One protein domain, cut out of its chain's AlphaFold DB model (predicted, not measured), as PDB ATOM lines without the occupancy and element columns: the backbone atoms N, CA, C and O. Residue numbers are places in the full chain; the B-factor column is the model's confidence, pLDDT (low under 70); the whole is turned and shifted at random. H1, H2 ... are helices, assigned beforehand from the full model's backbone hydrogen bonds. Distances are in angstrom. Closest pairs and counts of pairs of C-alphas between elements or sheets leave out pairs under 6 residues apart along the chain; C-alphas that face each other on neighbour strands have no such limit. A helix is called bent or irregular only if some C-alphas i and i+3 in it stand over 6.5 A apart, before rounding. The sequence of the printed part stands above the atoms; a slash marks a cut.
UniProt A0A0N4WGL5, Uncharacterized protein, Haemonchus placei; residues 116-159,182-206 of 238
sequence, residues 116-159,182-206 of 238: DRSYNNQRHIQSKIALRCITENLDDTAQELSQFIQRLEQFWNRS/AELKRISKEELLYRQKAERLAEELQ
ATOM      1  N   ASP A 116     -22.365  -3.981 -25.459       63.41
ATOM      2  CA  ASP A 116     -23.400  -4.707 -26.190       63.41
ATOM      3  C   ASP A 116     -23.651  -4.200 -27.616       63.41
ATOM      4  O   ASP A 116     -23.859  -5.003 -28.522       63.41
ATOM      5  N   ARG A 117     -23.600  -2.888 -27.883       68.19
ATOM      6  CA  ARG A 117     -23.805  -2.372 -29.251       68.19
ATOM      7  C   ARG A 117     -22.626  -2.696 -30.163       68.19
ATOM      8  O   ARG A 117     -22.838  -3.050 -31.320       68.19
ATOM      9  N   SER A 118     -21.401  -2.604 -29.648       74.44
ATOM     10  CA  SER A 118     -20.190  -2.883 -30.429       74.44
ATOM     11  C   SER A 118     -20.107  -4.360 -30.826       74.44
ATOM     12  O   SER A 118     -19.914  -4.683 -31.998       74.44
ATOM     13  N   TYR A 119     -20.363  -5.269 -29.879       75.94
ATOM     14  CA  TYR A 119     -20.331  -6.712 -30.133       75.94
ATOM     15  C   TYR A 119     -21.458  -7.169 -31.062       75.94
ATOM     16  O   TYR A 119     -21.220  -7.975 -31.964       75.94
ATOM     17  N   ASN A 120     -22.667  -6.624 -30.901       83.56
ATOM     18  CA  ASN A 120     -23.780  -6.933 -31.797       83.56
ATOM     19  C   ASN A 120     -23.518  -6.444 -33.227       83.56
ATOM     20  O   ASN A 120     -23.761  -7.189 -34.178       83.56
ATOM     21  N   ASN A 121     -22.949  -5.247 -33.392       85.75
ATOM     22  CA  ASN A 121     -22.558  -4.741 -34.706       85.75
ATOM     23  C   ASN A 121     -21.471  -5.612 -35.344       85.75
ATOM     24  O   ASN A 121     -21.596  -5.992 -36.507       85.75
ATOM     25  N   GLN A 122     -20.446  -5.992 -34.579       89.50
ATOM     26  CA  GLN A 122     -19.375  -6.861 -35.061       89.50
ATOM     27  C   GLN A 122     -19.910  -8.228 -35.512       89.50
ATOM     28  O   GLN A 122     -19.588  -8.693 -36.606       89.50
ATOM     29  N   ARG A 123     -20.782  -8.852 -34.710       89.31
ATOM     30  CA  ARG A 123     -21.426 -10.127 -35.052       89.31
ATOM     31  C   ARG A 123     -22.309 -10.000 -36.293       89.31
ATOM     32  O   ARG A 123     -22.305 -10.888 -37.143       89.31
ATOM     33  N   HIS A 124     -23.037  -8.894 -36.425       93.44
ATOM     34  CA  HIS A 124     -23.878  -8.637 -37.589       93.44
ATOM     35  C   HIS A 124     -23.051  -8.471 -38.874       93.44
ATOM     36  O   HIS A 124     -23.401  -9.042 -39.906       93.44
ATOM     37  N   ILE A 125     -21.926  -7.752 -38.804       95.00
ATOM     38  CA  ILE A 125     -20.992  -7.594 -39.926       95.00
ATOM     39  C   ILE A 125     -20.407  -8.953 -40.326       95.00
ATOM     40  O   ILE A 125     -20.437  -9.307 -41.502       95.00
ATOM     41  N   GLN A 126     -19.937  -9.744 -39.360       96.31
ATOM     42  CA  GLN A 126     -19.392 -11.078 -39.632       96.31
ATOM     43  C   GLN A 126     -20.432 -12.012 -40.256       96.31
ATOM     44  O   GLN A 126     -20.128 -12.701 -41.226       96.31
ATOM     45  N   SER A 127     -21.670 -11.993 -39.758       96.88
ATOM     46  CA  SER A 127     -22.769 -12.770 -40.334       96.88
ATOM     47  C   SER A 127     -23.053 -12.373 -41.787       96.88
ATOM     48  O   SER A 127     -23.223 -13.251 -42.628       96.88
ATOM     49  N   LYS A 128     -23.029 -11.074 -42.110       97.44
ATOM     50  CA  LYS A 128     -23.188 -10.588 -43.491       97.44
ATOM     51  C   LYS A 128     -22.052 -11.035 -44.411       97.44
ATOM     52  O   LYS A 128     -22.315 -11.430 -45.541       97.44
ATOM     53  N   ILE A 129     -20.807 -10.993 -43.934       97.75
ATOM     54  CA  ILE A 129     -19.646 -11.463 -44.704       97.75
ATOM     55  C   ILE A 129     -19.751 -12.970 -44.964       97.75
ATOM     56  O   ILE A 129     -19.542 -13.406 -46.092       97.75
ATOM     57  N   ALA A 130     -20.118 -13.752 -43.945       97.69
ATOM     58  CA  ALA A 130     -20.296 -15.194 -44.076       97.69
ATOM     59  C   ALA A 130     -21.388 -15.543 -45.096       97.69
ATOM     60  O   ALA A 130     -21.166 -16.393 -45.952       97.69
ATOM     61  N   LEU A 131     -22.532 -14.852 -45.050       97.81
ATOM     62  CA  LEU A 131     -23.605 -15.040 -46.029       97.81
ATOM     63  C   LEU A 131     -23.134 -14.744 -47.453       97.81
ATOM     64  O   LEU A 131     -23.387 -15.548 -48.341       97.81
ATOM     65  N   ARG A 132     -22.406 -13.640 -47.662       97.19
ATOM     66  CA  ARG A 132     -21.879 -13.295 -48.986       97.19
ATOM     67  C   ARG A 132     -20.919 -14.364 -49.515       97.19
ATOM     68  O   ARG A 132     -21.057 -14.773 -50.655       97.19
ATOM     69  N   CYS A 133     -20.015 -14.854 -48.668       97.50
ATOM     70  CA  CYS A 133     -19.081 -15.928 -49.017       97.50
ATOM     71  C   CYS A 133     -19.813 -17.228 -49.394       97.50
ATOM     72  O   CYS A 133     -19.458 -17.886 -50.364       97.50
ATOM     73  N   ILE A 134     -20.872 -17.588 -48.660       97.75
ATOM     74  CA  ILE A 134     -21.700 -18.752 -49.002       97.75
ATOM     75  C   ILE A 134     -22.368 -18.550 -50.363       97.75
ATOM     76  O   ILE A 134     -22.355 -19.468 -51.174       97.75
ATOM     77  N   THR A 135     -22.939 -17.372 -50.621       97.88
ATOM     78  CA  THR A 135     -23.568 -17.066 -51.913       97.88
ATOM     79  C   THR A 135     -22.562 -17.133 -53.060       97.88
ATOM     80  O   THR A 135     -22.833 -17.820 -54.032       97.88
ATOM     81  N   GLU A 136     -21.388 -16.512 -52.909       97.06
ATOM     82  CA  GLU A 136     -20.304 -16.562 -53.902       97.06
ATOM     83  C   GLU A 136     -19.903 -18.019 -54.209       97.06
ATOM     84  O   GLU A 136     -19.896 -18.426 -55.365       97.06
ATOM     85  N   ASN A 137     -19.705 -18.854 -53.182       98.06
ATOM     86  CA  ASN A 137     -19.377 -20.272 -53.374       98.06
ATOM     87  C   ASN A 137     -20.500 -21.065 -54.068       98.06
ATOM     88  O   ASN A 137     -20.228 -22.007 -54.818       98.06
ATOM     89  N   LEU A 138     -21.765 -20.740 -53.785       98.31
ATOM     90  CA  LEU A 138     -22.909 -21.373 -54.443       98.31
ATOM     91  C   LEU A 138     -22.990 -20.974 -55.917       98.31
ATOM     92  O   LEU A 138     -23.261 -21.838 -56.749       98.31
ATOM     93  N   ASP A 139     -22.723 -19.708 -56.236       98.31
ATOM     94  CA  ASP A 139     -22.685 -19.208 -57.610       98.31
ATOM     95  C   ASP A 139     -21.540 -19.863 -58.402       98.31
ATOM     96  O   ASP A 139     -21.768 -20.357 -59.510       98.31
ATOM     97  N   ASP A 140     -20.349 -19.978 -57.806       97.88
ATOM     98  CA  ASP A 140     -19.202 -20.680 -58.396       97.88
ATOM     99  C   ASP A 140     -19.540 -22.155 -58.671       97.88
ATOM    100  O   ASP A 140     -19.364 -22.654 -59.786       97.88
ATOM    101  N   THR A 141     -20.125 -22.850 -57.688       98.19
ATOM    102  CA  THR A 141     -20.536 -24.258 -57.837       98.19
ATOM    103  C   THR A 141     -21.606 -24.417 -58.924       98.19
ATOM    104  O   THR A 141     -21.557 -25.349 -59.730       98.19
ATOM    105  N   ALA A 142     -22.581 -23.508 -58.983       98.31
ATOM    106  CA  ALA A 142     -23.614 -23.519 -60.016       98.31
ATOM    107  C   ALA A 142     -23.017 -23.309 -61.417       98.31
ATOM    108  O   ALA A 142     -23.448 -23.950 -62.385       98.31
ATOM    109  N   GLN A 143     -21.994 -22.460 -61.533       98.06
ATOM    110  CA  GLN A 143     -21.267 -22.255 -62.777       98.06
ATOM    111  C   GLN A 143     -20.478 -23.507 -63.183       98.06
ATOM    112  O   GLN A 143     -20.549 -23.916 -64.344       98.06
ATOM    113  N   GLU A 144     -19.775 -24.153 -62.250       98.31
ATOM    114  CA  GLU A 144     -19.052 -25.406 -62.504       98.31
ATOM    115  C   GLU A 144     -19.987 -26.521 -62.986       98.31
ATOM    116  O   GLU A 144     -19.691 -27.202 -63.975       98.31
ATOM    117  N   LEU A 145     -21.149 -26.670 -62.342       98.38
ATOM    118  CA  LEU A 145     -22.183 -27.621 -62.753       98.38
ATOM    119  C   LEU A 145     -22.706 -27.307 -64.157       98.38
ATOM    120  O   LEU A 145     -22.827 -28.212 -64.981       98.38
ATOM    121  N   SER A 146     -22.950 -26.033 -64.467       97.75
ATOM    122  CA  SER A 146     -23.393 -25.609 -65.800       97.75
ATOM    123  C   SER A 146     -22.355 -25.943 -66.876       97.75
ATOM    124  O   SER A 146     -22.693 -26.488 -67.927       97.75
ATOM    125  N   GLN A 147     -21.072 -25.697 -66.601       97.69
ATOM    126  CA  GLN A 147     -19.980 -26.065 -67.506       97.69
ATOM    127  C   GLN A 147     -19.846 -27.585 -67.661       97.69
ATOM    128  O   GLN A 147     -19.504 -28.074 -68.738       97.69
ATOM    129  N   PHE A 148     -20.075 -28.348 -66.592       97.50
ATOM    130  CA  PHE A 148     -20.067 -29.808 -66.643       97.50
ATOM    131  C   PHE A 148     -21.201 -30.351 -67.512       97.50
ATOM    132  O   PHE A 148     -20.946 -31.170 -68.395       97.50
ATOM    133  N   ILE A 149     -22.420 -29.841 -67.328       96.50
ATOM    134  CA  ILE A 149     -23.577 -30.183 -68.162       96.50
ATOM    135  C   ILE A 149     -23.287 -29.843 -69.624       96.50
ATOM    136  O   ILE A 149     -23.435 -30.704 -70.485       96.50
ATOM    137  N   GLN A 150     -22.764 -28.648 -69.909       95.38
ATOM    138  CA  GLN A 150     -22.423 -28.249 -71.275       95.38
ATOM    139  C   GLN A 150     -21.385 -29.187 -71.912       95.38
ATOM    140  O   GLN A 150     -21.489 -29.524 -73.092       95.38
ATOM    141  N   ARG A 151     -20.385 -29.648 -71.148       94.88
ATOM    142  CA  ARG A 151     -19.421 -30.652 -71.624       94.88
ATOM    143  C   ARG A 151     -20.112 -31.976 -71.945       94.88
ATOM    144  O   ARG A 151     -19.864 -32.527 -73.013       94.88
ATOM    145  N   LEU A 152     -20.990 -32.467 -71.067       94.62
ATOM    146  CA  LEU A 152     -21.761 -33.691 -71.310       94.62
ATOM    147  C   LEU A 152     -22.638 -33.577 -72.560       94.62
ATOM    148  O   LEU A 152     -22.631 -34.483 -73.387       94.62
ATOM    149  N   GLU A 153     -23.331 -32.455 -72.737       93.56
ATOM    150  CA  GLU A 153     -24.141 -32.186 -73.926       93.56
ATOM    151  C   GLU A 153     -23.286 -32.164 -75.195       93.56
ATOM    152  O   GLU A 153     -23.681 -32.720 -76.213       93.56
ATOM    153  N   GLN A 154     -22.083 -31.584 -75.155       89.75
ATOM    154  CA  GLN A 154     -21.161 -31.616 -76.293       89.75
ATOM    155  C   GLN A 154     -20.710 -33.040 -76.638       89.75
ATOM    156  O   GLN A 154     -20.658 -33.381 -77.821       89.75
ATOM    157  N   PHE A 155     -20.401 -33.876 -75.642       84.88
ATOM    158  CA  PHE A 155     -20.083 -35.290 -75.869       84.88
ATOM    159  C   PHE A 155     -21.282 -36.041 -76.453       84.88
ATOM    160  O   PHE A 155     -21.143 -36.723 -77.466       84.88
ATOM    161  N   TRP A 156     -22.469 -35.851 -75.877       82.69
ATOM    162  CA  TRP A 156     -23.696 -36.504 -76.319       82.69
ATOM    163  C   TRP A 156     -24.093 -36.101 -77.745       82.69
ATOM    164  O   TRP A 156     -24.368 -36.953 -78.589       82.69
ATOM    165  N   ASN A 157     -24.040 -34.805 -78.056       77.94
ATOM    166  CA  ASN A 157     -24.385 -34.278 -79.374       77.94
ATOM    167  C   ASN A 157     -23.386 -34.733 -80.449       77.94
ATOM    168  O   ASN A 157     -23.808 -35.068 -81.555       77.94
ATOM    169  N   ARG A 158     -22.087 -34.840 -80.123       64.31
ATOM    170  CA  ARG A 158     -21.065 -35.410 -81.024       64.31
ATOM    171  C   ARG A 158     -21.252 -36.909 -81.267       64.31
ATOM    172  O   ARG A 158     -20.994 -37.372 -82.374       64.31
ATOM    173  N   SER A 159     -21.723 -37.656 -80.271       59.62
ATOM    174  CA  SER A 159     -22.059 -39.079 -80.416       59.62
ATOM    175  C   SER A 159     -23.381 -39.321 -81.158       59.62
ATOM    176  O   SER A 159     -23.583 -40.409 -81.686       59.62
ATOM    177  N   ALA A 182      -6.902 -49.046 -57.866       92.12
ATOM    178  CA  ALA A 182      -5.650 -48.719 -57.187       92.12
ATOM    179  C   ALA A 182      -5.652 -47.272 -56.669       92.12
ATOM    180  O   ALA A 182      -5.236 -47.025 -55.534       92.12
ATOM    181  N   GLU A 183      -6.195 -46.344 -57.452       91.12
ATOM    182  CA  GLU A 183      -6.309 -44.938 -57.077       91.12
ATOM    183  C   GLU A 183      -7.305 -44.732 -55.928       91.12
ATOM    184  O   GLU A 183      -6.993 -44.052 -54.950       91.12
ATOM    185  N   LEU A 184      -8.450 -45.423 -55.943       93.19
ATOM    186  CA  LEU A 184      -9.397 -45.413 -54.820       93.19
ATOM    187  C   LEU A 184      -8.763 -45.921 -53.517       93.19
ATOM    188  O   LEU A 184      -8.985 -45.350 -52.446       93.19
ATOM    189  N   LYS A 185      -7.926 -46.962 -53.586       94.94
ATOM    190  CA  LYS A 185      -7.173 -47.450 -52.419       94.94
ATOM    191  C   LYS A 185      -6.146 -46.428 -51.932       94.94
ATOM    192  O   LYS A 185      -5.949 -46.299 -50.722       94.94
ATOM    193  N   ARG A 186      -5.504 -45.699 -52.847       96.25
ATOM    194  CA  ARG A 186      -4.557 -44.626 -52.517       96.25
ATOM    195  C   ARG A 186      -5.264 -43.486 -51.781       96.25
ATOM    196  O   ARG A 186      -4.807 -43.101 -50.707       96.25
ATOM    197  N   ILE A 187      -6.394 -43.022 -52.313       94.12
ATOM    198  CA  ILE A 187      -7.219 -41.961 -51.719       94.12
ATOM    199  C   ILE A 187      -7.731 -42.390 -50.342       94.12
ATOM    200  O   ILE A 187      -7.570 -41.655 -49.372       94.12
ATOM    201  N   SER A 188      -8.262 -43.609 -50.218       95.88
ATOM    202  CA  SER A 188      -8.756 -44.133 -48.939       95.88
ATOM    203  C   SER A 188      -7.659 -44.189 -47.866       95.88
ATOM    204  O   SER A 188      -7.882 -43.808 -46.714       95.88
ATOM    205  N   LYS A 189      -6.440 -44.604 -48.238       97.25
ATOM    206  CA  LYS A 189      -5.283 -44.605 -47.330       97.25
ATOM    207  C   LYS A 189      -4.883 -43.188 -46.911       97.25
ATOM    208  O   LYS A 189      -4.550 -42.965 -45.749       97.25
ATOM    209  N   GLU A 190      -4.886 -42.248 -47.845       96.44
ATOM    210  CA  GLU A 190      -4.562 -40.846 -47.588       96.44
ATOM    211  C   GLU A 190      -5.597 -40.185 -46.658       96.44
ATOM    212  O   GLU A 190      -5.227 -39.552 -45.669       96.44
ATOM    213  N   GLU A 191      -6.888 -40.417 -46.892       96.12
ATOM    214  CA  GLU A 191      -7.981 -39.935 -46.044       96.12
ATOM    215  C   GLU A 191      -7.865 -40.460 -44.603       96.12
ATOM    216  O   GLU A 191      -8.038 -39.707 -43.640       96.12
ATOM    217  N   LEU A 192      -7.505 -41.738 -44.435       97.25
ATOM    218  CA  LEU A 192      -7.276 -42.336 -43.119       97.25
ATOM    219  C   LEU A 192      -6.134 -41.637 -42.363       97.25
ATOM    220  O   LEU A 192      -6.258 -41.363 -41.168       97.25
ATOM    221  N   LEU A 193      -5.039 -41.306 -43.054       96.69
ATOM    222  CA  LEU A 193      -3.915 -40.578 -42.459       96.69
ATOM    223  C   LEU A 193      -4.315 -39.159 -42.036       96.69
ATOM    224  O   LEU A 193      -3.896 -38.694 -40.973       96.69
ATOM    225  N   TYR A 194      -5.147 -38.476 -42.829       96.94
ATOM    226  CA  TYR A 194      -5.671 -37.163 -42.457       96.94
ATOM    227  C   TYR A 194      -6.581 -37.229 -41.229       96.94
ATOM    228  O   TYR A 194      -6.425 -36.391 -40.339       96.94
ATOM    229  N   ARG A 195      -7.455 -38.241 -41.122       96.06
ATOM    230  CA  ARG A 195      -8.270 -38.462 -39.914       96.06
ATOM    231  C   ARG A 195      -7.401 -38.657 -38.673       96.06
ATOM    232  O   ARG A 195      -7.562 -37.920 -37.707       96.06
ATOM    233  N   GLN A 196      -6.406 -39.543 -38.733       96.31
ATOM    234  CA  GLN A 196      -5.490 -39.780 -37.608       96.31
ATOM    235  C   GLN A 196      -4.688 -38.529 -37.220       96.31
ATOM    236  O   GLN A 196      -4.392 -38.291 -36.048       96.31
ATOM    237  N   LYS A 197      -4.297 -37.709 -38.202       97.56
ATOM    238  CA  LYS A 197      -3.615 -36.439 -37.933       97.56
ATOM    239  C   LYS A 197      -4.549 -35.439 -37.249       97.56
ATOM    240  O   LYS A 197      -4.111 -34.758 -36.325       97.56
ATOM    241  N   ALA A 198      -5.803 -35.358 -37.686       96.81
ATOM    242  CA  ALA A 198      -6.809 -34.499 -37.071       96.81
ATOM    243  C   ALA A 198      -7.116 -34.930 -35.628       96.81
ATOM    244  O   ALA A 198      -7.163 -34.079 -34.747       96.81
ATOM    245  N   GLU A 199      -7.237 -36.235 -35.375       96.06
ATOM    246  CA  GLU A 199      -7.434 -36.794 -34.031       96.06
ATOM    247  C   GLU A 199      -6.275 -36.436 -33.093       96.06
ATOM    248  O   GLU A 199      -6.513 -35.879 -32.024       96.06
ATOM    249  N   ARG A 200      -5.017 -36.618 -33.521       96.31
ATOM    250  CA  ARG A 200      -3.849 -36.222 -32.709       96.31
ATOM    251  C   ARG A 200      -3.804 -34.726 -32.399       96.31
ATOM    252  O   ARG A 200      -3.452 -34.341 -31.290       96.31
ATOM    253  N   LEU A 201      -4.157 -33.877 -33.364       96.12
ATOM    254  CA  LEU A 201      -4.232 -32.431 -33.135       96.12
ATOM    255  C   LEU A 201      -5.356 -32.073 -32.155       96.12
ATOM    256  O   LEU A 201      -5.182 -31.182 -31.326       96.12
ATOM    257  N   ALA A 202      -6.497 -32.762 -32.227       95.25
ATOM    258  CA  ALA A 202      -7.595 -32.576 -31.286       95.25
ATOM    259  C   ALA A 202      -7.195 -32.996 -29.861       95.25
ATOM    260  O   ALA A 202      -7.477 -32.263 -28.914       95.25
ATOM    261  N   GLU A 203      -6.488 -34.121 -29.713       94.94
ATOM    262  CA  GLU A 203      -5.923 -34.569 -28.435       94.94
ATOM    263  C   GLU A 203      -4.916 -33.559 -27.874       94.94
ATOM    264  O   GLU A 203      -5.030 -33.170 -26.713       94.94
ATOM    265  N   GLU A 204      -3.983 -33.060 -28.691       93.31
ATOM    266  CA  GLU A 204      -2.986 -32.073 -28.260       93.31
ATOM    267  C   GLU A 204      -3.639 -30.748 -27.836       93.31
ATOM    268  O   GLU A 204      -3.280 -30.175 -26.806       93.31
ATOM    269  N   LEU A 205      -4.645 -30.268 -28.574       91.25
ATOM    270  CA  LEU A 205      -5.408 -29.076 -28.191       91.25
ATOM    271  C   LEU A 205      -6.188 -29.289 -26.891       91.25
ATOM    272  O   LEU A 205      -6.227 -28.391 -26.044       91.25
ATOM    273  N   GLN A 206      -6.790 -30.465 -26.708       87.19
ATOM    274  CA  GLN A 206      -7.481 -30.809 -25.471       87.19
ATOM    275  C   GLN A 206      -6.497 -30.913 -24.301       87.19
ATOM    276  O   GLN A 206      -6.798 -30.440 -23.206       87.19
TER     277      GLN A 206
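Overview. This is residues 116 to 159 and 182 to 206 of the 238 residues of an uncharacterized protein of Haemonchus placei (UniProt A0A0N4WGL5). Two straight helices, H1 and H2, run in nearly opposite directions in one thin plane, with an empty gap between them and no contact across it. H1 is much the longer and makes the longest axis; H2 lies off to one side of it. The printed part has 69 residues with two named helices, H1 then H2 along the chain, and no named strand; the class is all helix. The whole is extended, with a radius of gyration of the C-alphas of 21.4 A, and its outline is flat, spanning 64 by 35 by 6 A.

Along the chain. H1 is residues 116 to 159, 64.2 A from first to last C-alpha. It begins with C-alpha 116 at (-23.400, -4.707, -26.190) and ends with C-alpha 159 at (-22.059, -39.079, -80.416). H2 is residues 182 to 206, 36.5 A long by the same measure, from C-alpha 182 at (-5.650, -48.719, -57.187) to C-alpha 206 at (-7.481, -30.809, -25.471). Neither helix is bent.

Arrangement. H1 and H2 are apart, with no C-alpha of the one within 8 A of the other. Along H1, from Asp 116 to Ser 159, y and z fall; along H2, from Ala 182 to Gln 206, both rise. Residues 116 to 159 and residues 182 to 206 each stand free. In H1 and H2 every O i to N i+4 pair is within hydrogen-bond range.

Size, cuts and confidence. The two C-alphas farthest apart are those of Asp 116 and Ser 159, at 64.2 A. Residues 160 to 181 are not printed, and the link from H1 to H2 runs across this cut; the C-alphas of Ser 159 and Ala 182 are 30.0 A apart. The mean pLDDT of the printed part is 92.4, and it is under 70 at residues 116 to 117 and 158 to 159 of this model.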